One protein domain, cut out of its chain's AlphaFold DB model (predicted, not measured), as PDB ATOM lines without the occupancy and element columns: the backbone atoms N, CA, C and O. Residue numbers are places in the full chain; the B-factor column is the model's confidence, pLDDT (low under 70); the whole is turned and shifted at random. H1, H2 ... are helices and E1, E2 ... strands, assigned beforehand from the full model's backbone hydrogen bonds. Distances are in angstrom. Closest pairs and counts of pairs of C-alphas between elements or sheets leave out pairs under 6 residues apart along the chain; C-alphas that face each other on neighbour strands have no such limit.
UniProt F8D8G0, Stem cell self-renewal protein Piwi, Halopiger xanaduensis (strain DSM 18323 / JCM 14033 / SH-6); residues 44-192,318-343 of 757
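Overview. This is residues 44 to 192 and 318 to 343 of the 757 residues of the protein "Stem cell self-renewal protein Piwi" of Halopiger xanaduensis (strain DSM 18323 / JCM 14033 / SH-6) (UniProt F8D8G0). Two lobes stand side by side with the long helix H2 between them: in one, a curled sheet of five strands wraps round helix H1; in the other, a twisted sheet of four strands, built on the long hairpin E8 and E9, has H3 packed across it. H2 packs on both sheets. The printed part has 175 residues with three named helices and nine named strands, in the order E1 H1 E2 E3 E4 E5 H2 E6 E7 E8 E9 H3, and its class is mixed, helices and strands. The sheets run E2 E3 E1 E5 E4 and E6 E7 E8 E9, both antiparallel. The whole is only just compact, close to loose, with a radius of gyration of the C-alphas of 18.3 A and spans of 56 by 40 by 26 A.

Arrangement. The larger sheet runs E2 (residues 81 to 83), E3 (residues 88 to 91), E1 (residues 44 to 53), E5 (residues 104 to 116), E4 (residues 99 to 101). It is strongly twisted and curled like part of a barrel, the way across it turning by 134 degrees. E1 and E5 are antiparallel at 159 degrees, with N 49 and O 109 2.8 A apart, within hydrogen-bond range, as are N 45 and O 114, also 2.8 A. Also within hydrogen-bond range are N 48 and O 89 of the antiparallel neighbours E1 and E3, 2.8 A, N 82 and O 90 of the hairpin E2 and E3, 2.9 A, and N 101 and O 104 of the hairpin E4 and E5, 2.8 A. The sheet curls round H1 (residues 62 to 77); the closest C-alphas of H1 and E2 are those of Asp 74 and Val 81, 5.4 A. E1, H1 and E2 form a split strand-helix-strand unit, two strands of one sheet that are not neighbours, with H1 between them along the chain and E3 between them in the sheet, and its crossover is right-handed. H2 (residues 121 to 138) is on the opposite face from H1, giving three layers, helices on both faces of the sheet; Ala 82 of E2 and Glu 129 have its closest C-alphas to E2, 5.2 A. H1 and H2 are close but not clearly touching, at a steep tilt of 43 degrees, the same way, with the C-alphas of Asp 74 and Ser 133 closest at 7.7 A. The second sheet, a meander in which each strand is the antiparallel neighbour of the one before, holds E6 (residues 144 to 146), E7 (residues 152 to 154), E8 (residues 166 to 178) and E9 (residues 184 to 192). Within hydrogen-bond range are N 145 and O 153 of the hairpin E6 and E7, 2.9 A, N 172 and O 152 of E8 and E7, 2.8 A, and N 187 and O 175 of E9 and E8, 2.8 A. H2 is also on this sheet, at a height of 6.8 A, over E8 and along the strands at 17 degrees on the local plane; the closest C-alphas are those of Lys 128 and Ile 178, 6.0 A. H3 (residues 318 to 330) is on one face of it, forming two layers, at a height of 8.4 A over E9, and only just across the strands at 61 degrees on the local plane. H2 and H3 are apart. Every O i to N i+4 pair is within hydrogen-bond range in H1 and H3, and 12 of 14 in H2.

Along the chain. E1 begins at C-alpha 44 (11.094, -51.443, 30.687) and is 29.0 A long; E5 is 30.2 A long and bends by 77 degrees at residue 113. H1 measures 21.9 A, H2 25.4 A, H3 18.5 A and E9 25.6 A. E8, 38.7 A long, begins at C-alpha 166 (45.059, -17.396, 25.137). H3 ends at C-alpha 330 (36.935, -39.531, 33.239).

Size, cuts and confidence. The two C-alphas farthest apart are those of Arg 112 and Ser 163, 60.1 A. Residues 193 to 317 are not printed, and C-alphas 192 and 318 are 15.3 A apart across the cut. The link E7 to E8 is long. Residues 331 to 343 hold no named element. The mean pLDDT of the printed part is 91.7, and no printed residue is under 70.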
ATOM      1  N   THR A  44      12.463 -51.883  30.390       93.19
ATOM      2  CA  THR A  44      11.094 -51.443  30.687       93.19
ATOM      3  C   THR A  44      11.081 -49.956  31.024       93.19
ATOM      4  O   THR A  44      11.661 -49.522  32.018       93.19
ATOM      5  N   VAL A  45      10.365 -49.183  30.214       95.25
ATOM      6  CA  VAL A  45      10.198 -47.735  30.338       95.25
ATOM      7  C   VAL A  45       8.734 -47.369  30.565       95.25
ATOM      8  O   VAL A  45       7.809 -48.149  30.324       95.25
ATOM      9  N   LYS A  46       8.511 -46.152  31.050       96.88
ATOM     10  CA  LYS A  46       7.195 -45.548  31.252       96.88
ATOM     11  C   LYS A  46       6.969 -44.504  30.178       96.88
ATOM     12  O   LYS A  46       7.760 -43.575  30.058       96.88
ATOM     13  N   GLU A  47       5.890 -44.659  29.426       97.19
ATOM     14  CA  GLU A  47       5.469 -43.715  28.398       97.19
ATOM     15  C   GLU A  47       4.540 -42.662  29.005       97.19
ATOM     16  O   GLU A  47       3.596 -42.988  29.733       97.19
ATOM     17  N   TYR A  48       4.800 -41.400  28.679       97.94
ATOM     18  CA  TYR A  48       4.047 -40.239  29.124       97.94
ATOM     19  C   TYR A  48       3.538 -39.442  27.930       97.94
ATOM     20  O   TYR A  48       4.265 -39.196  26.967       97.94
ATOM     21  N   LYS A  49       2.301 -38.968  28.035       97.12
ATOM     22  CA  LYS A  49       1.745 -37.930  27.172       97.12
ATOM     23  C   LYS A  49       1.992 -36.570  27.819       97.12
ATOM     24  O   LYS A  49       1.781 -36.408  29.016       97.12
ATOM     25  N   LEU A  50       2.405 -35.586  27.031       96.69
ATOM     26  CA  LEU A  50       2.622 -34.221  27.501       96.69
ATOM     27  C   LEU A  50       1.338 -33.399  27.356       96.69
ATOM     28  O   LEU A  50       0.892 -33.105  26.246       96.69
ATOM     29  N   ASN A  51       0.748 -33.011  28.484       95.88
ATOM     30  CA  ASN A  51      -0.372 -32.078  28.527       95.88
ATOM     31  C   ASN A  51       0.170 -30.648  28.613       95.88
ATOM     32  O   ASN A  51       0.902 -30.321  29.540       95.88
ATOM     33  N   VAL A  52      -0.174 -29.801  27.640       95.31
ATOM     34  CA  VAL A  52       0.410 -28.458  27.481       95.31
ATOM     35  C   VAL A  52      -0.651 -27.381  27.700       95.31
ATOM     36  O   VAL A  52      -1.714 -27.431  27.076       95.31
ATOM     37  N   SER A  53      -0.363 -26.394  28.554       91.62
ATOM     38  CA  SER A  53      -1.265 -25.284  28.881       91.62
ATOM     39  C   SER A  53      -0.560 -23.917  28.811       91.62
ATOM     40  O   SER A  53       0.399 -23.698  29.555       91.62
ATOM     41  N   PRO A  54      -1.035 -22.976  27.965       86.88
ATOM     42  CA  PRO A  54      -1.991 -23.186  26.870       86.88
ATOM     43  C   PRO A  54      -1.404 -24.126  25.801       86.88
ATOM     44  O   PRO A  54      -0.189 -24.231  25.686       86.88
ATOM     45  N   GLY A  55      -2.243 -24.804  25.011       85.69
ATOM     46  CA  GLY A  55      -1.794 -25.808  24.031       85.69
ATOM     47  C   GLY A  55      -0.757 -25.320  22.998       85.69
ATOM     48  O   GLY A  55      -0.522 -24.119  22.812       85.69
ATOM     49  N   VAL A  56      -0.128 -26.267  22.294       84.06
ATOM     50  CA  VAL A  56       0.803 -25.978  21.185       84.06
ATOM     51  C   VAL A  56       0.014 -25.466  19.975       84.06
ATOM     52  O   VAL A  56      -1.002 -26.052  19.598       84.06
ATOM     53  N   LYS A  57       0.424 -24.328  19.408       81.06
ATOM     54  CA  LYS A  57      -0.288 -23.682  18.294       81.06
ATOM     55  C   LYS A  57       0.030 -24.395  16.979       81.06
ATOM     56  O   LYS A  57       1.090 -24.977  16.819       81.06
ATOM     57  N   GLN A  58      -0.861 -24.276  15.997       70.81
ATOM     58  CA  GLN A  58      -0.767 -25.005  14.723       70.81
ATOM     59  C   GLN A  58       0.455 -24.641  13.854       70.81
ATOM     60  O   GLN A  58       0.848 -25.429  13.005       70.81
ATOM     61  N   HIS A  59       1.041 -23.456  14.054       74.81
ATOM     62  CA  HIS A  59       2.261 -23.006  13.368       74.81
ATOM     63  C   HIS A  59       3.541 -23.275  14.170       74.81
ATOM     64  O   HIS A  59       4.632 -22.992  13.684       74.81
ATOM     65  N   GLU A  60       3.423 -23.738  15.415       77.69
ATOM     66  CA  GLU A  60       4.581 -24.083  16.230       77.69
ATOM     67  C   GLU A  60       5.038 -25.499  15.873       77.69
ATOM     68  O   GLU A  60       4.228 -26.412  15.706       77.69
ATOM     69  N   ASP A  61       6.350 -25.678  15.773       83.44
ATOM     70  CA  ASP A  61       6.958 -26.977  15.527       83.44
ATOM     71  C   ASP A  61       6.797 -27.869  16.769       83.44
ATOM     72  O   ASP A  61       7.476 -27.691  17.787       83.44
ATOM     73  N   VAL A  62       5.845 -28.803  16.692       88.44
ATOM     74  CA  VAL A  62       5.493 -29.721  17.784       88.44
ATOM     75  C   VAL A  62       6.662 -30.637  18.143       88.44
ATOM     76  O   VAL A  62       6.835 -30.967  19.318       88.44
ATOM     77  N   ASP A  63       7.478 -31.023  17.165       86.12
ATOM     78  CA  ASP A  63       8.638 -31.886  17.381       86.12
ATOM     79  C   ASP A  63       9.701 -31.131  18.185       86.12
ATOM     80  O   ASP A  63      10.091 -31.547  19.280       86.12
ATOM     81  N   ARG A  64      10.045 -29.916  17.741       87.25
ATOM     82  CA  ARG A  64      10.976 -29.031  18.456       87.25
ATOM     83  C   ARG A  64      10.471 -28.643  19.851       87.25
ATOM     84  O   ARG A  64      11.269 -28.519  20.791       87.25
ATOM     85  N   PHE A  65       9.159 -28.457  20.008       92.69
ATOM     86  CA  PHE A  65       8.540 -28.232  21.316       92.69
ATOM     87  C   PHE A  65       8.733 -29.452  22.222       92.69
ATOM     88  O   PHE A  65       9.158 -29.310  23.370       92.69
ATOM     89  N   THR A  66       8.476 -30.654  21.701       93.50
ATOM     90  CA  THR A  66       8.617 -31.913  22.441       93.50
ATOM     91  C   THR A  66      10.065 -32.148  22.863       93.50
ATOM     92  O   THR A  66      10.309 -32.450  24.031       93.50
ATOM     93  N   ALA A  67      11.036 -31.902  21.980       89.88
ATOM     94  CA  ALA A  67      12.459 -31.983  22.304       89.88
ATOM     95  C   ALA A  67      12.864 -31.002  23.422       89.88
ATOM     96  O   ALA A  67      13.647 -31.345  24.314       89.88
ATOM     97  N   SER A  68      12.292 -29.792  23.420       91.25
ATOM     98  CA  SER A  68      12.503 -28.802  24.486       91.25
ATOM     99  C   SER A  68      11.888 -29.267  25.812       91.25
ATOM    100  O   SER A  68      12.525 -29.163  26.859       91.25
ATOM    101  N   ALA A  69      10.678 -29.832  25.777       94.19
ATOM    102  CA  ALA A  69      10.025 -30.399  26.954       94.19
ATOM    103  C   ALA A  69      10.790 -31.597  27.528       94.19
ATOM    104  O   ALA A  69      10.996 -31.654  28.739       94.19
ATOM    105  N   LYS A  70      11.282 -32.502  26.672       94.19
ATOM    106  CA  LYS A  70      12.180 -33.603  27.047       94.19
ATOM    107  C   LYS A  70      13.374 -33.085  27.840       94.19
ATOM    108  O   LYS A  70      13.634 -33.590  28.927       94.19
ATOM    109  N   TYR A  71      14.072 -32.073  27.318       91.06
ATOM    110  CA  TYR A  71      15.240 -31.485  27.976       91.06
ATOM    111  C   TYR A  71      14.910 -30.984  29.388       91.06
ATOM    112  O   TYR A  71      15.613 -31.320  30.341       91.06
ATOM    113  N   TRP A  72      13.826 -30.224  29.551       92.69
ATOM    114  CA  TRP A  72      13.447 -29.695  30.863       92.69
ATOM    115  C   TRP A  72      12.950 -30.774  31.824       92.69
ATOM    116  O   TRP A  72      13.308 -30.743  33.000       92.69
ATOM    117  N   LEU A  73      12.181 -31.754  31.342       94.81
ATOM    118  CA  LEU A  73      11.745 -32.899  32.146       94.81
ATOM    119  C   LEU A  73      12.943 -33.695  32.661       94.81
ATOM    120  O   LEU A  73      13.004 -33.986  33.855       94.81
ATOM    121  N   ASP A  74      13.906 -33.972  31.786       91.00
ATOM    122  CA  ASP A  74      15.189 -34.575  32.129       91.00
ATOM    123  C   ASP A  74      15.876 -33.778  33.260       91.00
ATOM    124  O   ASP A  74      16.260 -34.365  34.277       91.00
ATOM    125  N   GLN A  75      16.008 -32.451  33.125       87.81
ATOM    126  CA  GLN A  75      16.692 -31.617  34.123       87.81
ATOM    127  C   GLN A  75      15.971 -31.573  35.470       87.81
ATOM    128  O   GLN A  75      16.606 -31.751  36.507       87.81
ATOM    129  N   VAL A  76      14.653 -31.369  35.465       92.12
ATOM    130  CA  VAL A  76      13.857 -31.198  36.691       92.12
ATOM    131  C   VAL A  76      13.741 -32.493  37.489       92.12
ATOM    132  O   VAL A  76      13.692 -32.456  38.721       92.12
ATOM    133  N   HIS A  77      13.693 -33.637  36.808       91.81
ATOM    134  CA  HIS A  77      13.558 -34.938  37.460       91.81
ATOM    135  C   HIS A  77      14.904 -35.599  37.749       91.81
ATOM    136  O   HIS A  77      14.965 -36.494  38.586       91.81
ATOM    137  N   GLY A  78      15.981 -35.175  37.082       88.06
ATOM    138  CA  GLY A  78      17.310 -35.753  37.269       88.06
ATOM    139  C   GLY A  78      17.466 -37.154  36.670       88.06
ATOM    140  O   GLY A  78      18.453 -37.825  36.949       88.06
ATOM    141  N   VAL A  79      16.555 -37.583  35.793       90.12
ATOM    142  CA  VAL A  79      16.490 -38.954  35.250       90.12
ATOM    143  C   VAL A  79      16.485 -38.959  33.721       90.12
ATOM    144  O   VAL A  79      16.022 -37.981  33.133       90.12
ATOM    145  N   PRO A  80      16.975 -40.028  33.065       91.88
ATOM    146  CA  PRO A  80      16.943 -40.105  31.613       91.88
ATOM    147  C   PRO A  80      15.529 -40.003  31.036       91.88
ATOM    148  O   PRO A  80      14.608 -40.681  31.508       91.88
ATOM    149  N   VAL A  81      15.367 -39.156  30.019       93.69
ATOM    150  CA  VAL A  81      14.114 -38.976  29.272       93.69
ATOM    151  C   VAL A  81      14.432 -38.979  27.781       93.69
ATOM    152  O   VAL A  81      15.305 -38.231  27.342       93.69
ATOM    153  N   ALA A  82      13.709 -39.796  27.020       92.50
ATOM    154  CA  ALA A  82      13.769 -39.850  25.563       92.50
ATOM    155  C   ALA A  82      12.433 -39.413  24.952       92.50
ATOM    156  O   ALA A  82      11.381 -39.494  25.592       92.50
ATOM    157  N   GLN A  83      12.478 -38.890  23.733       91.62
ATOM    158  CA  GLN A  83      11.296 -38.501  22.978       91.62
ATOM    159  C   GLN A  83      10.747 -39.710  22.221       91.62
ATOM    160  O   GLN A  83      11.462 -40.315  21.444       91.62
ATOM    161  N   ALA A  84       9.456 -39.999  22.394       88.38
ATOM    162  CA  ALA A  84       8.775 -41.141  21.773       88.38
ATOM    163  C   ALA A  84       7.719 -40.685  20.742       88.38
ATOM    164  O   ALA A  84       6.643 -41.270  20.613       88.38
ATOM    165  N   GLY A  85       7.992 -39.564  20.066       87.12
ATOM    166  CA  GLY A  85       7.094 -38.899  19.117       87.12
ATOM    167  C   GLY A  85       6.450 -37.613  19.649       87.12
ATOM    168  O   GLY A  85       6.742 -37.144  20.747       87.12
ATOM    169  N   ASN A  86       5.559 -37.019  18.850       91.62
ATOM    170  CA  ASN A  86       4.955 -35.714  19.146       91.62
ATOM    171  C   ASN A  86       4.203 -35.706  20.482       91.62
ATOM    172  O   ASN A  86       3.233 -36.446  20.667       91.62
ATOM    173  N   LEU A  87       4.617 -34.812  21.386       94.31
ATOM    174  CA  LEU A  87       4.072 -34.662  22.737       94.31
ATOM    175  C   LEU A  87       4.081 -35.967  23.542       94.31
ATOM    176  O   LEU A  87       3.212 -36.185  24.392       94.31
ATOM    177  N   ARG A  88       5.058 -36.838  23.280       95.44
ATOM    178  CA  ARG A  88       5.267 -38.080  24.018       95.44
ATOM    179  C   ARG A  88       6.722 -38.232  24.412       95.44
ATOM    180  O   ARG A  88       7.632 -37.959  23.633       95.44
ATOM    181  N   VAL A  89       6.928 -38.693  25.635       96.69
ATOM    182  CA  VAL A  89       8.258 -38.993  26.162       96.69
ATOM    183  C   VAL A  89       8.234 -40.316  26.899       96.69
ATOM    184  O   VAL A  89       7.197 -40.736  27.413       96.69
ATOM    185  N   ILE A  90       9.391 -40.949  26.990       96.00
ATOM    186  CA  ILE A  90       9.609 -42.136  27.803       96.00
ATOM    187  C   ILE A  90      10.681 -41.855  28.852       96.00
ATOM    188  O   ILE A  90      11.612 -41.082  28.632       96.00
ATOM    189  N   SER A  91      10.552 -42.489  30.012       95.19
ATOM    190  CA  SER A  91      11.582 -42.473  31.048       95.19
ATOM    191  C   SER A  91      11.642 -43.818  31.756       95.19
ATOM    192  O   SER A  91      10.642 -44.524  31.873       95.19
ATOM    193  N   ILE A  92      12.818 -44.164  32.271       90.31
ATOM    194  CA  ILE A  92      13.012 -45.372  33.081       90.31
ATOM    195  C   ILE A  92      12.348 -45.211  34.463       90.31
ATOM    196  O   ILE A  92      11.940 -46.177  35.106       90.31
ATOM    197  N   THR A  93      12.194 -43.971  34.931       90.00
ATOM    198  CA  THR A  93      11.647 -43.663  36.259       90.00
ATOM    199  C   THR A  93      10.435 -42.731  36.158       90.00
ATOM    200  O   THR A  93       9.981 -42.400  35.066       90.00
ATOM    201  N   ASN A  94       9.837 -42.371  37.298       92.88
ATOM    202  CA  ASN A  94       8.620 -41.563  37.298       92.88
ATOM    203  C   ASN A  94       8.893 -40.089  36.983       92.88
ATOM    204  O   ASN A  94       9.673 -39.446  37.683       92.88
ATOM    205  N   LEU A  95       8.128 -39.539  36.039       95.19
ATOM    206  CA  LEU A  95       7.962 -38.097  35.865       95.19
ATOM    207  C   LEU A  95       6.734 -37.633  36.662       95.19
ATOM    208  O   LEU A  95       5.655 -38.208  36.523       95.19
ATOM    209  N   SER A  96       6.907 -36.655  37.550       91.69
ATOM    210  CA  SER A  96       5.900 -36.242  38.542       91.69
ATOM    211  C   SER A  96       5.741 -34.730  38.713       91.69
ATOM    212  O   SER A  96       4.867 -34.300  39.463       91.69
ATOM    213  N   ARG A  97       6.580 -33.925  38.057       94.44
ATOM    214  CA  ARG A  97       6.579 -32.463  38.144       94.44
ATOM    215  C   ARG A  97       6.318 -31.845  36.779       94.44
ATOM    216  O   ARG A  97       6.778 -32.360  35.760       94.44
ATOM    217  N   ASP A  98       5.637 -30.710  36.805       95.62
ATOM    218  CA  ASP A  98       5.448 -29.873  35.628       95.62
ATOM    219  C   ASP A  98       6.738 -29.117  35.296       95.62
ATOM    220  O   ASP A  98       7.557 -28.827  36.175       95.62
ATOM    221  N   VAL A  99       6.901 -28.776  34.021       95.69
ATOM    222  CA  VAL A  99       7.992 -27.924  33.534       95.69
ATOM    223  C   VAL A  99       7.442 -26.788  32.684       95.69
ATOM    224  O   VAL A  99       6.334 -26.880  32.159       95.69
ATOM    225  N   GLU A 100       8.213 -25.715  32.533       93.88
ATOM    226  CA  GLU A 100       7.851 -24.598  31.665       93.88
ATOM    227  C   GLU A 100       8.653 -24.646  30.360       93.88
ATOM    228  O   GLU A 100       9.877 -24.768  30.364       93.88
ATOM    229  N   VAL A 101       7.958 -24.564  29.226       91.81
ATOM    230  CA  VAL A 101       8.543 -24.637  27.885       91.81
ATOM    231  C   VAL A 101       7.898 -23.572  27.015       91.81
ATOM    232  O   VAL A 101       6.690 -23.590  26.803       91.81
ATOM    233  N   TRP A 102       8.697 -22.632  26.507       88.81
ATOM    234  CA  TRP A 102       8.230 -21.538  25.639       88.81
ATOM    235  C   TRP A 102       7.045 -20.754  26.245       88.81
ATOM    236  O   TRP A 102       6.084 -20.424  25.549       88.81
ATOM    237  N   GLY A 103       7.093 -20.496  27.559       86.50
ATOM    238  CA  GLY A 103       6.032 -19.804  28.303       86.50
ATOM    239  C   GLY A 103       4.765 -20.639  28.534       86.50
ATOM    240  O   GLY A 103       3.696 -20.080  28.782       86.50
ATOM    241  N   LYS A 104       4.846 -21.967  28.384       92.62
ATOM    242  CA  LYS A 104       3.731 -22.910  28.556       92.62
ATOM    243  C   LYS A 104       4.062 -23.919  29.639       92.62
ATOM    244  O   LYS A 104       5.174 -24.438  29.684       92.62
ATOM    245  N   SER A 105       3.078 -24.246  30.463       95.62
ATOM    246  CA  SER A 105       3.188 -25.327  31.439       95.62
ATOM    247  C   SER A 105       3.005 -26.676  30.740       95.62
ATOM    248  O   SER A 105       2.088 -26.838  29.930       95.62
ATOM    249  N   VAL A 106       3.888 -27.630  31.032       97.12
ATOM    250  CA  VAL A 106       3.883 -28.986  30.481       97.12
ATOM    251  C   VAL A 106       3.819 -29.996  31.620       97.12
ATOM    252  O   VAL A 106       4.761 -30.105  32.406       97.12
ATOM    253  N   SER A 107       2.737 -30.771  31.657       96.88
ATOM    254  CA  SER A 107       2.495 -31.826  32.642       96.88
ATOM    255  C   SER A 107       2.625 -33.212  32.003       96.88
ATOM    256  O   SER A 107       1.874 -33.516  31.068       96.88
ATOM    257  N   PRO A 108       3.537 -34.078  32.477       97.12
ATOM    258  CA  PRO A 108       3.631 -35.454  32.003       97.12
ATOM    259  C   PRO A 108       2.517 -36.322  32.615       97.12
ATOM    260  O   PRO A 108       2.423 -36.483  33.828       97.12
ATOM    261  N   GLU A 109       1.684 -36.931  31.773       97.06
ATOM    262  CA  GLU A 109       0.633 -37.875  32.165       97.06
ATOM    263  C   GLU A 109       1.040 -39.298  31.782       97.06
ATOM    264  O   GLU A 109       1.260 -39.592  30.607       97.06
ATOM    265  N   PHE A 110       1.150 -40.188  32.770       97.19
ATOM    266  CA  PHE A 110       1.510 -41.584  32.537       97.19
ATOM    267  C   PHE A 110       0.458 -42.291  31.673       97.19
ATOM    268  O   PHE A 110      -0.732 -42.257  31.980       97.19
ATOM    269  N   VAL A 111       0.915 -42.983  30.630       96.50
ATOM    270  CA  VAL A 111       0.061 -43.716  29.690       96.50
ATOM    271  C   VAL A 111       0.153 -45.217  29.939       96.50
ATOM    272  O   VAL A 111      -0.858 -45.873  30.188       96.50
ATOM    273  N   ARG A 112       1.361 -45.780  29.840       95.88
ATOM    274  CA  ARG A 112       1.607 -47.225  29.937       95.88
ATOM    275  C   ARG A 112       3.082 -47.532  30.185       95.88
ATOM    276  O   ARG A 112       3.938 -46.658  30.078       95.88
ATOM    277  N   HIS A 113       3.366 -48.797  30.468       96.62
ATOM    278  CA  HIS A 113       4.719 -49.338  30.356       96.62
ATOM    279  C   HIS A 113       4.967 -49.807  28.915       96.62
ATOM    280  O   HIS A 113       4.053 -50.341  28.279       96.62
ATOM    281  N   ARG A 114       6.192 -49.619  28.423       94.81
ATOM    282  CA  ARG A 114       6.715 -50.161  27.160       94.81
ATOM    283  C   ARG A 114       8.008 -50.907  27.479       94.81
ATOM    284  O   ARG A 114       8.742 -50.489  28.368       94.81
ATOM    285  N   THR A 115       8.275 -52.000  26.783       94.81
ATOM    286  CA  THR A 115       9.569 -52.685  26.836       94.81
ATOM    287  C   THR A 115      10.274 -52.391  25.527       94.81
ATOM    288  O   THR A 115       9.663 -52.593  24.482       94.81
ATOM    289  N   LEU A 116      11.487 -51.852  25.610       93.44
ATOM    290  CA  LEU A 116      12.327 -51.544  24.459       93.44
ATOM    291  C   LEU A 116      13.277 -52.710  24.209       93.44
ATOM    292  O   LEU A 116      13.990 -53.109  25.134       93.44
ATOM    293  N   ASP A 117      13.276 -53.220  22.985       91.25
ATOM    294  CA  ASP A 117      14.155 -54.285  22.510       91.25
ATOM    295  C   ASP A 117      15.222 -53.698  21.562       91.25
ATOM    296  O   ASP A 117      14.865 -53.144  20.521       91.25
ATOM    297  N   PRO A 118      16.528 -53.796  21.875       87.62
ATOM    298  CA  PRO A 118      17.583 -53.256  21.019       87.62
ATOM    299  C   PRO A 118      17.609 -53.797  19.584       87.62
ATOM    300  O   PRO A 118      18.116 -53.096  18.701       87.62
ATOM    301  N   ALA A 119      17.054 -54.992  19.350       86.69
ATOM    302  CA  ALA A 119      16.968 -55.608  18.028       86.69
ATOM    303  C   ALA A 119      15.871 -54.979  17.148       86.69
ATOM    304  O   ALA A 119      15.852 -55.180  15.933       86.69
ATOM    305  N   ILE A 120      14.951 -54.206  17.736       88.12
ATOM    306  CA  ILE A 120      13.911 -53.474  17.011       88.12
ATOM    307  C   ILE A 120      14.421 -52.059  16.721       88.12
ATOM    308  O   ILE A 120      14.667 -51.276  17.633       88.12
ATOM    309  N   SER A 121      14.522 -51.700  15.438       82.06
ATOM    310  CA  SER A 121      15.054 -50.399  14.992       82.06
ATOM    311  C   SER A 121      14.379 -49.188  15.667       82.06
ATOM    312  O   SER A 121      15.072 -48.304  16.168       82.06
ATOM    313  N   GLU A 122      13.044 -49.176  15.782       83.94
ATOM    314  CA  GLU A 122      12.312 -48.089  16.459       83.94
ATOM    315  C   GLU A 122      12.638 -47.981  17.959       83.94
ATOM    316  O   GLU A 122      12.698 -46.882  18.510       83.94
ATOM    317  N   ASP A 123      12.846 -49.112  18.637       91.25
ATOM    318  CA  ASP A 123      13.222 -49.144  20.055       91.25
ATOM    319  C   ASP A 123      14.700 -48.754  20.245       91.25
ATOM    320  O   ASP A 123      15.061 -48.163  21.264       91.25
ATOM    321  N   ASN A 124      15.558 -49.049  19.263       89.44
ATOM    322  CA  ASN A 124      16.981 -48.716  19.278       89.44
ATOM    323  C   ASN A 124      17.220 -47.196  19.339       89.44
ATOM    324  O   ASN A 124      18.064 -46.735  20.112       89.44
ATOM    325  N   ASP A 125      16.439 -46.408  18.593       87.81
ATOM    326  CA  ASP A 125      16.502 -44.941  18.640       87.81
ATOM    327  C   ASP A 125      16.073 -44.384  20.011       87.81
ATOM    328  O   ASP A 125      16.744 -43.506  20.569       87.81
ATOM    329  N   ASP A 126      15.019 -44.949  20.604       91.62
ATOM    330  CA  ASP A 126      14.568 -44.624  21.962       91.62
ATOM    331  C   ASP A 126      15.654 -44.955  23.011       91.62
ATOM    332  O   ASP A 126      15.969 -44.139  23.889       91.62
ATOM    333  N   LEU A 127      16.274 -46.138  22.912       93.44
ATOM    334  CA  LEU A 127      17.373 -46.575  23.781       93.44
ATOM    335  C   LEU A 127      18.591 -45.660  23.650       93.44
ATOM    336  O   LEU A 127      19.175 -45.246  24.654       93.44
ATOM    337  N   LYS A 128      18.960 -45.300  22.421       93.50
ATOM    338  CA  LYS A 128      20.047 -44.365  22.130       93.50
ATOM    339  C   LYS A 128      19.819 -43.014  22.799       93.50
ATOM    340  O   LYS A 128      20.746 -42.497  23.422       93.50
ATOM    341  N   GLU A 129      18.614 -42.447  22.720       92.25
ATOM    342  CA  GLU A 129      18.298 -41.187  23.401       92.25
ATOM    343  C   GLU A 129      18.400 -41.304  24.932       92.25
ATOM    344  O   GLU A 129      18.931 -40.403  25.592       92.25
ATOM    345  N   LEU A 130      17.949 -42.423  25.512       93.75
ATOM    346  CA  LEU A 130      18.090 -42.683  26.950       93.75
ATOM    347  C   LEU A 130      19.564 -42.784  27.361       93.75
ATOM    348  O   LEU A 130      19.961 -42.171  28.356       93.75
ATOM    349  N   VAL A 131      20.392 -43.487  26.583       95.06
ATOM    350  CA  VAL A 131      21.839 -43.592  26.827       95.06
ATOM    351  C   VAL A 131      22.528 -42.241  26.670       95.06
ATOM    352  O   VAL A 131      23.367 -41.902  27.496       95.06
ATOM    353  N   GLN A 132      22.163 -41.421  25.681       94.50
ATOM    354  CA  GLN A 132      22.686 -40.053  25.547       94.50
ATOM    355  C   GLN A 132      22.339 -39.193  26.767       94.50
ATOM    356  O   GLN A 132      23.181 -38.469  27.305       94.50
ATOM    357  N   SER A 133      21.098 -39.289  27.243       92.44
ATOM    358  CA  SER A 133      20.653 -38.582  28.438       92.44
ATOM    359  C   SER A 133      21.400 -39.055  29.700       92.44
ATOM    360  O   SER A 133      21.795 -38.225  30.529       92.44
ATOM    361  N   ALA A 134      21.666 -40.358  29.835       94.00
ATOM    362  CA  ALA A 134      22.491 -40.915  30.909       94.00
ATOM    363  C   ALA A 134      23.962 -40.473  30.796       94.00
ATOM    364  O   ALA A 134      24.532 -39.990  31.773       94.00
ATOM    365  N   LEU A 135      24.551 -40.538  29.600       95.50
ATOM    366  CA  LEU A 135      25.924 -40.116  29.317       95.50
ATOM    367  C   LEU A 135      26.156 -38.658  29.718       95.50
ATOM    368  O   LEU A 135      27.135 -38.358  30.388       95.50
ATOM    369  N   ARG A 136      25.223 -37.751  29.405       93.06
ATOM    370  CA  ARG A 136      25.341 -36.334  29.784       93.06
ATOM    371  C   ARG A 136      25.472 -36.121  31.298       93.06
ATOM    372  O   ARG A 136      26.060 -35.132  31.724       93.06
ATOM    373  N   ARG A 137      24.914 -37.021  32.112       90.75
ATOM    374  CA  ARG A 137      25.029 -36.982  33.581       90.75
ATOM    375  C   ARG A 137      26.319 -37.610  34.090       90.75
ATOM    376  O   ARG A 137      26.763 -37.244  35.169       90.75
ATOM    377  N   ALA A 138      26.882 -38.546  33.332       95.00
ATOM    378  CA  ALA A 138      28.124 -39.225  33.670       95.00
ATOM    379  C   ALA A 138      29.370 -38.341  33.472       95.00
ATOM    380  O   ALA A 138      30.427 -38.664  34.009       95.00
ATOM    381  N   ILE A 139      29.259 -37.235  32.723       96.25
ATOM    382  CA  ILE A 139      30.361 -36.288  32.503       96.25
ATOM    383  C   ILE A 139      30.592 -35.444  33.778       96.25
ATOM    384  O   ILE A 139      29.676 -34.723  34.197       96.25
ATOM    385  N   PRO A 140      31.796 -35.466  34.383       94.94
ATOM    386  CA  PRO A 140      32.096 -34.698  35.594       94.94
ATOM    387  C   PRO A 140      32.122 -33.181  35.342       94.94
ATOM    388  O   PRO A 140      32.974 -32.670  34.613       94.94
ATOM    389  N   LYS A 141      31.200 -32.440  35.968       88.56
ATOM    390  CA  LYS A 141      31.063 -30.977  35.802       88.56
ATOM    391  C   LYS A 141      32.212 -30.161  36.404       88.56
ATOM    392  O   LYS A 141      32.360 -28.995  36.068       88.56
ATOM    393  N   ASP A 142      32.998 -30.754  37.297       88.00
ATOM    394  CA  ASP A 142      34.204 -30.158  37.881       88.00
ATOM    395  C   ASP A 142      35.399 -30.173  36.913       88.00
ATOM    396  O   ASP A 142      36.319 -29.373  37.054       88.00
ATOM    397  N   LYS A 143      35.383 -31.069  35.917       92.06
ATOM    398  CA  LYS A 143      36.441 -31.195  34.902       92.06
ATOM    399  C   LYS A 143      36.052 -30.612  33.545       92.06
ATOM    400  O   LYS A 143      36.937 -30.244  32.768       92.06
ATOM    401  N   TYR A 144      34.755 -30.569  33.246       91.88
ATOM    402  CA  TYR A 144      34.232 -30.234  31.925       91.88
ATOM    403  C   TYR A 144      33.097 -29.213  31.997       91.88
ATOM    404  O   TYR A 144      32.164 -29.353  32.791       91.88
ATOM    405  N   SER A 145      33.104 -28.257  31.069       85.31
ATOM    406  CA  SER A 145      31.958 -27.397  30.780       85.31
ATOM    407  C   SER A 145      31.274 -27.830  29.495       85.31
ATOM    408  O   SER A 145      31.900 -27.991  28.450       85.31
ATOM    409  N   PHE A 146      29.959 -28.014  29.588       85.69
ATOM    410  CA  PHE A 146      29.124 -28.421  28.470       85.69
ATOM    411  C   PHE A 146      27.662 -28.073  28.736       85.69
ATOM    412  O   PHE A 146      27.200 -28.042  29.880       85.69
ATOM    413  N   ARG A 147      26.909 -27.851  27.658       78.00
ATOM    414  CA  ARG A 147      25.436 -27.822  27.685       78.00
ATOM    415  C   ARG A 147      24.844 -29.043  26.988       78.00
ATOM    416  O   ARG A 147      23.845 -29.601  27.449       78.00
ATOM    417  N   PHE A 148      25.480 -29.451  25.897       84.06
ATOM    418  CA  PHE A 148      25.083 -30.547  25.026       84.06
ATOM    419  C   PHE A 148      26.265 -31.498  24.819       84.06
ATOM    420  O   PHE A 148      27.395 -31.181  25.172       84.06
ATOM    421  N   LEU A 149      25.995 -32.676  24.261       90.50
ATOM    422  CA  LEU A 149      27.013 -33.705  24.029       90.50
ATOM    423  C   LEU A 149      27.945 -33.397  22.848       90.50
ATOM    424  O   LEU A 149      28.988 -34.023  22.732       90.50
ATOM    425  N   ASN A 150      27.583 -32.451  21.981       89.19
ATOM    426  CA  ASN A 150      28.353 -32.083  20.792       89.19
ATOM    427  C   ASN A 150      29.339 -30.924  21.017       89.19
ATOM    428  O   ASN A 150      29.941 -30.456  20.056       89.19
ATOM    429  N   ASP A 151      29.456 -30.435  22.254       87.44
ATOM    430  CA  ASP A 151      30.383 -29.371  22.638       87.44
ATOM    431  C   ASP A 151      30.736 -29.513  24.125       87.44
ATOM    432  O   ASP A 151      30.156 -28.866  25.006       87.44
ATOM    433  N   VAL A 152      31.624 -30.468  24.407       93.81
ATOM    434  CA  VAL A 152      32.137 -30.736  25.751       93.81
ATOM    435  C   VAL A 152      33.577 -30.268  25.832       93.81
ATOM    436  O   VAL A 152      34.452 -30.835  25.188       93.81
ATOM    437  N   VAL A 153      33.841 -29.250  26.645       91.88
ATOM    438  CA  VAL A 153      35.162 -28.625  26.743       91.88
ATOM    439  C   VAL A 153      35.786 -28.934  28.094       91.88
ATOM    440  O   VAL A 153      35.144 -28.786  29.133       91.88
ATOM    441  N   ARG A 154      37.047 -29.364  28.093       93.50
ATOM    442  CA  ARG A 154      37.819 -29.587  29.319       93.50
ATOM    443  C   ARG A 154      38.270 -28.251  29.904       93.50
ATOM    444  O   ARG A 154      38.858 -27.432  29.201       93.50
ATOM    445  N   GLU A 155      38.058 -28.058  31.203       88.75
ATOM    446  CA  GLU A 155      38.426 -26.806  31.877       88.75
ATOM    447  C   GLU A 155      39.940 -26.601  31.946       88.75
ATOM    448  O   GLU A 155      40.428 -25.491  31.769       88.75
ATOM    449  N   SER A 156      40.719 -27.669  32.121       90.38
ATOM    450  CA  SER A 156      42.178 -27.564  32.071       90.38
ATOM    451  C   SER A 156      42.668 -27.381  30.625       90.38
ATOM    452  O   SER A 156      42.353 -28.241  29.789       90.38
ATOM    453  N   PRO A 157      43.488 -26.358  30.325       92.25
ATOM    454  CA  PRO A 157      44.032 -26.169  28.987       92.25
ATOM    455  C   PRO A 157      45.034 -27.271  28.624       92.25
ATOM    456  O   PRO A 157      45.754 -27.792  29.475       92.25
ATOM    457  N   ALA A 158      45.099 -27.611  27.338       91.75
ATOM    458  CA  ALA A 158      46.150 -28.458  26.777       91.75
ATOM    459  C   ALA A 158      47.477 -27.695  26.697       91.75
ATOM    460  O   ALA A 158      48.537 -28.251  26.984       91.75
ATOM    461  N   PHE A 159      47.412 -26.422  26.304       91.31
ATOM    462  CA  PHE A 159      48.541 -25.503  26.283       91.31
ATOM    463  C   PHE A 159      48.058 -24.053  26.317       91.31
ATOM    464  O   PHE A 159      46.931 -23.744  25.930       91.31
ATOM    465  N   VAL A 160      48.928 -23.170  26.799       89.94
ATOM    466  CA  VAL A 160      48.666 -21.742  26.996       89.94
ATOM    467  C   VAL A 160      49.706 -20.954  26.206       89.94
ATOM    468  O   VAL A 160      50.844 -21.408  26.061       89.94
ATOM    469  N   ALA A 161      49.300 -19.810  25.669       86.19
ATOM    470  CA  ALA A 161      50.180 -18.851  25.023       86.19
ATOM    471  C   ALA A 161      51.223 -18.305  26.012       86.19
ATOM    472  O   ALA A 161      50.923 -18.142  27.195       86.19
ATOM    473  N   GLU A 162      52.432 -17.978  25.545       83.12
ATOM    474  CA  GLU A 162      53.459 -17.375  26.414       83.12
ATOM    475  C   GLU A 162      53.010 -16.020  26.967       83.12
ATOM    476  O   GLU A 162      53.305 -15.682  28.113       83.12
ATOM    477  N   SER A 163      52.226 -15.280  26.177       78.06
ATOM    478  CA  SER A 163      51.564 -14.046  26.599       78.06
ATOM    479  C   SER A 163      50.587 -14.243  27.765       78.06
ATOM    480  O   SER A 163      50.218 -13.270  28.420       78.06
ATOM    481  N   GLY A 164      50.142 -15.480  28.014       78.88
ATOM    482  CA  GLY A 164      49.144 -15.810  29.025       78.88
ATOM    483  C   GLY A 164      47.740 -15.303  28.701       78.88
ATOM    484  O   GLY A 164      46.902 -15.334  29.595       78.88
ATOM    485  N   LYS A 165      47.490 -14.833  27.466       78.62
ATOM    486  CA  LYS A 165      46.209 -14.258  27.002       78.62
ATOM    487  C   LYS A 165      45.259 -15.270  26.362       78.62
ATOM    488  O   LYS A 165      44.049 -15.048  26.317       78.62
ATOM    489  N   PHE A 166      45.808 -16.370  25.851       84.69
ATOM    490  CA  PHE A 166      45.059 -17.396  25.137       84.69
ATOM    491  C   PHE A 166      45.429 -18.782  25.632       84.69
ATOM    492  O   PHE A 166      46.581 -19.056  25.980       84.69
ATOM    493  N   ALA A 167      44.456 -19.680  25.604       88.94
ATOM    494  CA  ALA A 167      44.656 -21.078  25.904       88.94
ATOM    495  C   ALA A 167      43.864 -21.961  24.941       88.94
ATOM    496  O   ALA A 167      42.751 -21.640  24.522       88.94
ATOM    497  N   ALA A 168      44.455 -23.097  24.591       91.00
ATOM    498  CA  ALA A 168      43.801 -24.136  23.819       91.00
ATOM    499  C   ALA A 168      43.285 -25.204  24.781       91.00
ATOM    500  O   ALA A 168      44.061 -25.816  25.516       91.00
ATOM    501  N   HIS A 169      41.981 -25.444  24.769       92.12
ATOM    502  CA  HIS A 169      41.320 -26.425  25.620       92.12
ATOM    503  C   HIS A 169      40.897 -27.638  24.791       92.12
ATOM    504  O   HIS A 169      40.356 -27.456  23.699       92.12
ATOM    505  N   PRO A 170      41.102 -28.876  25.275       94.75
ATOM    506  CA  PRO A 170      40.519 -30.048  24.637       94.75
ATOM    507  C   PRO A 170      38.996 -29.921  24.543       94.75
ATOM    508  O   PRO A 170      38.339 -29.606  25.538       94.75
ATOM    509  N   THR A 171      38.445 -30.188  23.364       94.50
ATOM    510  CA  THR A 171      36.998 -30.254  23.120       94.50
ATOM    511  C   THR A 171      36.612 -31.616  22.552       94.50
ATOM    512  O   THR A 171      37.424 -32.265  21.883       94.50
ATOM    513  N   TYR A 172      35.384 -32.049  22.833       95.75
ATOM    514  CA  TYR A 172      34.851 -33.357  22.477       95.75
ATOM    515  C   TYR A 172      33.411 -33.236  21.951       95.75
ATOM    516  O   TYR A 172      32.551 -32.647  22.608       95.75
ATOM    517  N   ASP A 173      33.143 -33.842  20.790       95.75
ATOM    518  CA  ASP A 173      31.789 -34.113  20.273       95.75
ATOM    519  C   ASP A 173      31.484 -35.608  20.448       95.75
ATOM    520  O   ASP A 173      32.216 -36.473  19.960       95.75
ATOM    521  N   LEU A 174      30.423 -35.909  21.195       96.50
ATOM    522  CA  LEU A 174      30.067 -37.248  21.645       96.50
ATOM    523  C   LEU A 174      28.840 -37.764  20.903       96.50
ATOM    524  O   LEU A 174      27.771 -37.145  20.902       96.50
ATOM    525  N   ARG A 175      28.961 -38.963  20.332       95.00
ATOM    526  CA  ARG A 175      27.864 -39.625  19.618       95.00
ATOM    527  C   ARG A 175      27.717 -41.057  20.084       95.00
ATOM    528  O   ARG A 175      28.689 -41.796  20.174       95.00
ATOM    529  N   VAL A 176      26.475 -41.442  20.345       94.88
ATOM    530  CA  VAL A 176      26.115 -42.784  20.803       94.88
ATOM    531  C   VAL A 176      25.441 -43.544  19.669       94.88
ATOM    532  O   VAL A 176      24.609 -42.983  18.950       94.88
ATOM    533  N   ARG A 177      25.785 -44.825  19.547       92.88
ATOM    534  CA  ARG A 177      25.075 -45.823  18.740       92.88
ATOM    535  C   ARG A 177      24.763 -47.035  19.606       92.88
ATOM    536  O   ARG A 177      25.576 -47.368  20.460       92.88
ATOM    537  N   ILE A 178      23.642 -47.705  19.366       93.81
ATOM    538  CA  ILE A 178      23.298 -48.972  20.021       93.81
ATOM    539  C   ILE A 178      23.282 -50.051  18.943       93.81
ATOM    540  O   ILE A 178      22.576 -49.917  17.948       93.81
ATOM    541  N   THR A 179      24.142 -51.053  19.074       93.00
ATOM    542  CA  THR A 179      24.201 -52.208  18.154       93.00
ATOM    543  C   THR A 179      22.932 -53.063  18.256       93.00
ATOM    544  O   THR A 179      22.145 -52.874  19.186       93.00
ATOM    545  N   SER A 180      22.688 -53.939  17.277       88.12
ATOM    546  CA  SER A 180      21.484 -54.788  17.210       88.12
ATOM    547  C   SER A 180      21.345 -55.725  18.416       88.12
ATOM    548  O   SER A 180      20.236 -56.011  18.855       88.12
ATOM    549  N   ASP A 181      22.466 -56.129  19.010       90.81
ATOM    550  CA  ASP A 181      22.554 -56.919  20.243       90.81
ATOM    551  C   ASP A 181      22.561 -56.061  21.527       90.81
ATOM    552  O   ASP A 181      22.754 -56.568  22.631       90.81
ATOM    553  N   GLY A 182      22.344 -54.748  21.407       92.94
ATOM    554  CA  GLY A 182      22.181 -53.837  22.535       92.94
ATOM    555  C   GLY A 182      23.464 -53.250  23.109       92.94
ATOM    556  O   GLY A 182      23.381 -52.491  24.076       92.94
ATOM    557  N   VAL A 183      24.647 -53.513  22.550       95.12
ATOM    558  CA  VAL A 183      25.895 -52.917  23.055       95.12
ATOM    559  C   VAL A 183      26.006 -51.434  22.659       95.12
ATOM    560  O   VAL A 183      26.015 -51.098  21.464       95.12
ATOM    561  N   PRO A 184      26.148 -50.506  23.626       95.94
ATOM    562  CA  PRO A 184      26.380 -49.101  23.323       95.94
ATOM    563  C   PRO A 184      27.802 -48.861  22.812       95.94
ATOM    564  O   PRO A 184      28.783 -49.307  23.408       95.94
ATOM    565  N   LEU A 185      27.919 -48.071  21.752       95.94
ATOM    566  CA  LEU A 185      29.173 -47.556  21.214       95.94
ATOM    567  C   LEU A 185      29.205 -46.039  21.383       95.94
ATOM    568  O   LEU A 185      28.252 -45.345  21.019       95.94
ATOM    569  N   LEU A 186      30.318 -45.522  21.895       96.81
ATOM    570  CA  LEU A 186      30.579 -44.099  22.063       96.81
ATOM    571  C   LEU A 186      31.668 -43.660  21.085       96.81
ATOM    572  O   LEU A 186      32.817 -44.084  21.168       96.81
ATOM    573  N   HIS A 187      31.316 -42.797  20.141       95.75
ATOM    574  CA  HIS A 187      32.283 -42.031  19.358       95.75
ATOM    575  C   HIS A 187      32.609 -40.743  20.112       95.75
ATOM    576  O   HIS A 187      31.709 -39.962  20.418       95.75
ATOM    577  N   VAL A 188      33.897 -40.541  20.385       96.12
ATOM    578  CA  VAL A 188      34.450 -39.310  20.956       96.12
ATOM    579  C   VAL A 188      35.291 -38.623  19.884       96.12
ATOM    580  O   VAL A 188      36.408 -39.046  19.582       96.12
ATOM    581  N   GLU A 189      34.753 -37.576  19.263       95.19
ATOM    582  CA  GLU A 189      35.504 -36.752  18.322       95.19
ATOM    583  C   GLU A 189      36.271 -35.670  19.085       95.19
ATOM    584  O   GLU A 189      35.708 -34.652  19.477       95.19
ATOM    585  N   SER A 190      37.569 -35.900  19.280       94.06
ATOM    586  CA  SER A 190      38.456 -34.967  19.981       94.06
ATOM    587  C   SER A 190      38.958 -33.835  19.075       94.06
ATOM    588  O   SER A 190      39.236 -34.037  17.887       94.06
ATOM    589  N   GLY A 191      39.158 -32.662  19.667       92.69
ATOM    590  CA  GLY A 191      39.771 -31.491  19.047       92.69
ATOM    591  C   GLY A 191      40.274 -30.497  20.091       92.69
ATOM    592  O   GLY A 191      40.364 -30.814  21.278       92.69
ATOM    593  N   HIS A 192      40.562 -29.278  19.645       91.44
ATOM    594  CA  HIS A 192      40.852 -28.145  20.517       91.44
ATOM    595  C   HIS A 192      39.871 -27.005  20.233       91.44
ATOM    596  O   HIS A 192      39.448 -26.817  19.090       91.44
ATOM    597  N   GLN A 318      47.246 -41.406  16.994       94.62
ATOM    598  CA  GLN A 318      47.733 -41.645  18.357       94.62
ATOM    599  C   GLN A 318      47.278 -40.567  19.345       94.62
ATOM    600  O   GLN A 318      46.734 -40.866  20.410       94.62
ATOM    601  N   ARG A 319      47.439 -39.288  18.990       93.06
ATOM    602  CA  ARG A 319      47.033 -38.177  19.859       93.06
ATOM    603  C   ARG A 319      45.520 -38.143  20.064       93.06
ATOM    604  O   ARG A 319      45.057 -37.909  21.179       93.06
ATOM    605  N   ARG A 320      44.755 -38.410  19.002       94.06
ATOM    606  CA  ARG A 320      43.293 -38.503  19.052       94.06
ATOM    607  C   ARG A 320      42.833 -39.627  19.977       94.06
ATOM    608  O   ARG A 320      41.959 -39.385  20.805       94.06
ATOM    609  N   HIS A 321      43.448 -40.805  19.866       94.50
ATOM    610  CA  HIS A 321      43.194 -41.937  20.752       94.50
ATOM    611  C   HIS A 321      43.454 -41.562  22.214       94.50
ATOM    612  O   HIS A 321      42.572 -41.762  23.037       94.50
ATOM    613  N   ILE A 322      44.600 -40.950  22.529       93.81
ATOM    614  CA  ILE A 322      44.929 -40.533  23.904       93.81
ATOM    615  C   ILE A 322      43.867 -39.579  24.465       93.81
ATOM    616  O   ILE A 322      43.376 -39.789  25.570       93.81
ATOM    617  N   LEU A 323      43.482 -38.542  23.713       94.38
ATOM    618  CA  LEU A 323      42.468 -37.586  24.174       94.38
ATOM    619  C   LEU A 323      41.099 -38.249  24.374       94.38
ATOM    620  O   LEU A 323      40.447 -37.997  25.383       94.38
ATOM    621  N   ALA A 324      40.679 -39.104  23.437       95.75
ATOM    622  CA  ALA A 324      39.415 -39.828  23.538       95.75
ATOM    623  C   ALA A 324      39.407 -40.804  24.726       95.75
ATOM    624  O   ALA A 324      38.450 -40.817  25.494       95.75
ATOM    625  N   SER A 325      40.483 -41.571  24.918       95.12
ATOM    626  CA  SER A 325      40.631 -42.501  26.042       95.12
ATOM    627  C   SER A 325      40.606 -41.772  27.379       95.12
ATOM    628  O   SER A 325      39.820 -42.143  28.239       95.12
ATOM    629  N   ASN A 326      41.364 -40.679  27.525       95.25
ATOM    630  CA  ASN A 326      41.358 -39.872  28.747       95.25
ATOM    631  C   ASN A 326      39.960 -39.321  29.070       95.25
ATOM    632  O   ASN A 326      39.572 -39.262  30.232       95.25
ATOM    633  N   PHE A 327      39.201 -38.903  28.049       97.25
ATOM    634  CA  PHE A 327      37.820 -38.465  28.239       97.25
ATOM    635  C   PHE A 327      36.929 -39.611  28.736       97.25
ATOM    636  O   PHE A 327      36.160 -39.426  29.673       97.25
ATOM    637  N   VAL A 328      37.047 -40.796  28.130       97.12
ATOM    638  CA  VAL A 328      36.259 -41.981  28.506       97.12
ATOM    639  C   VAL A 328      36.603 -42.464  29.915       97.12
ATOM    640  O   VAL A 328      35.696 -42.800  30.666       97.12
ATOM    641  N   GLU A 329      37.876 -42.430  30.307       96.00
ATOM    642  CA  GLU A 329      38.331 -42.751  31.669       96.00
ATOM    643  C   GLU A 329      37.802 -41.772  32.727       96.00
ATOM    644  O   GLU A 329      37.627 -42.149  33.885       96.00
ATOM    645  N   ASP A 330      37.539 -40.519  32.346       96.88
ATOM    646  CA  ASP A 330      36.935 -39.531  33.239       96.88
ATOM    647  C   ASP A 330      35.420 -39.751  33.435       96.88
ATOM    648  O   ASP A 330      34.854 -39.194  34.382       96.88
ATOM    649  N   LEU A 331      34.746 -40.521  32.568       97.00
ATOM    650  CA  LEU A 331      33.306 -40.761  32.670       97.00
ATOM    651  C   LEU A 331      32.960 -41.599  33.902       97.00
ATOM    652  O   LEU A 331      33.603 -42.596  34.222       97.00
ATOM    653  N   GLN A 332      31.870 -41.226  34.564       96.44
ATOM    654  CA  GLN A 332      31.253 -42.063  35.588       96.44
ATOM    655  C   GLN A 332      30.405 -43.175  34.950       96.44
ATOM    656  O   GLN A 332      30.048 -43.112  33.772       96.44
ATOM    657  N   VAL A 333      30.022 -44.174  35.749       96.00
ATOM    658  CA  VAL A 333      29.025 -45.175  35.338       96.00
ATOM    659  C   VAL A 333      27.742 -44.466  34.904       96.00
ATOM    660  O   VAL A 333      27.246 -43.574  35.599       96.00
ATOM    661  N   LEU A 334      27.186 -44.867  33.761       94.00
ATOM    662  CA  LEU A 334      25.958 -44.283  33.244       94.00
ATOM    663  C   LEU A 334      24.807 -44.552  34.225       94.00
ATOM    664  O   LEU A 334      24.465 -45.715  34.474       94.00
ATOM    665  N   PRO A 335      24.163 -43.506  34.769       86.62
ATOM    666  CA  PRO A 335      23.105 -43.692  35.743       86.62
ATOM    667  C   PRO A 335      21.918 -44.427  35.119       86.62
ATOM    668  O   PRO A 335      21.588 -44.242  33.948       86.62
ATOM    669  N   THR A 336      21.245 -45.235  35.938       84.50
ATOM    670  CA  THR A 336      20.015 -45.973  35.597       84.50
ATOM    671  C   THR A 336      20.188 -47.165  34.647       84.50
ATOM    672  O   THR A 336      19.450 -48.133  34.802       84.50
ATOM    673  N   VAL A 337      21.156 -47.140  33.725       87.50
ATOM    674  CA  VAL A 337      21.473 -48.272  32.826       87.50
ATOM    675  C   VAL A 337      22.735 -49.049  33.233       87.50
ATOM    676  O   VAL A 337      22.957 -50.148  32.737       87.50
ATOM    677  N   ASP A 338      23.528 -48.516  34.173       90.88
ATOM    678  CA  ASP A 338      24.667 -49.198  34.813       90.88
ATOM    679  C   ASP A 338      25.758 -49.661  33.827       90.88
ATOM    680  O   ASP A 338      26.316 -50.747  33.948       90.88
ATOM    681  N   ILE A 339      26.035 -48.847  32.807       93.94
ATOM    682  CA  ILE A 339      27.045 -49.122  31.774       93.94
ATOM    683  C   ILE A 339      28.293 -48.284  32.030       93.94
ATOM    684  O   ILE A 339      28.199 -47.091  32.314       93.94
ATOM    685  N   GLU A 340      29.460 -48.893  31.852       95.38
ATOM    686  CA  GLU A 340      30.750 -48.204  31.798       95.38
ATOM    687  C   GLU A 340      31.292 -48.278  30.373       95.38
ATOM    688  O   GLU A 340      31.238 -49.335  29.742       95.38
ATOM    689  N   PHE A 341      31.819 -47.169  29.850       95.94
ATOM    690  CA  PHE A 341      32.521 -47.185  28.568       95.94
ATOM    691  C   PHE A 341      33.987 -47.559  28.775       95.94
ATOM    692  O   PHE A 341      34.673 -46.990  29.618       95.94
ATOM    693  N   LEU A 342      34.471 -48.505  27.975       94.50
ATOM    694  CA  LEU A 342      35.861 -48.938  27.974       94.50
ATOM    695  C   LEU A 342      36.682 -48.073  26.997       94.50
ATOM    696  O   LEU A 342      36.269 -47.911  25.839       94.50
ATOM    697  N   PRO A 343      37.841 -47.530  27.419       90.94
ATOM    698  CA  PRO A 343      38.749 -46.810  26.530       90.94
ATOM    699  C   PRO A 343      39.282 -47.707  25.411       90.94
ATOM    700  O   PRO A 343      39.433 -48.915  25.583       90.94
TER     701      PRO A 343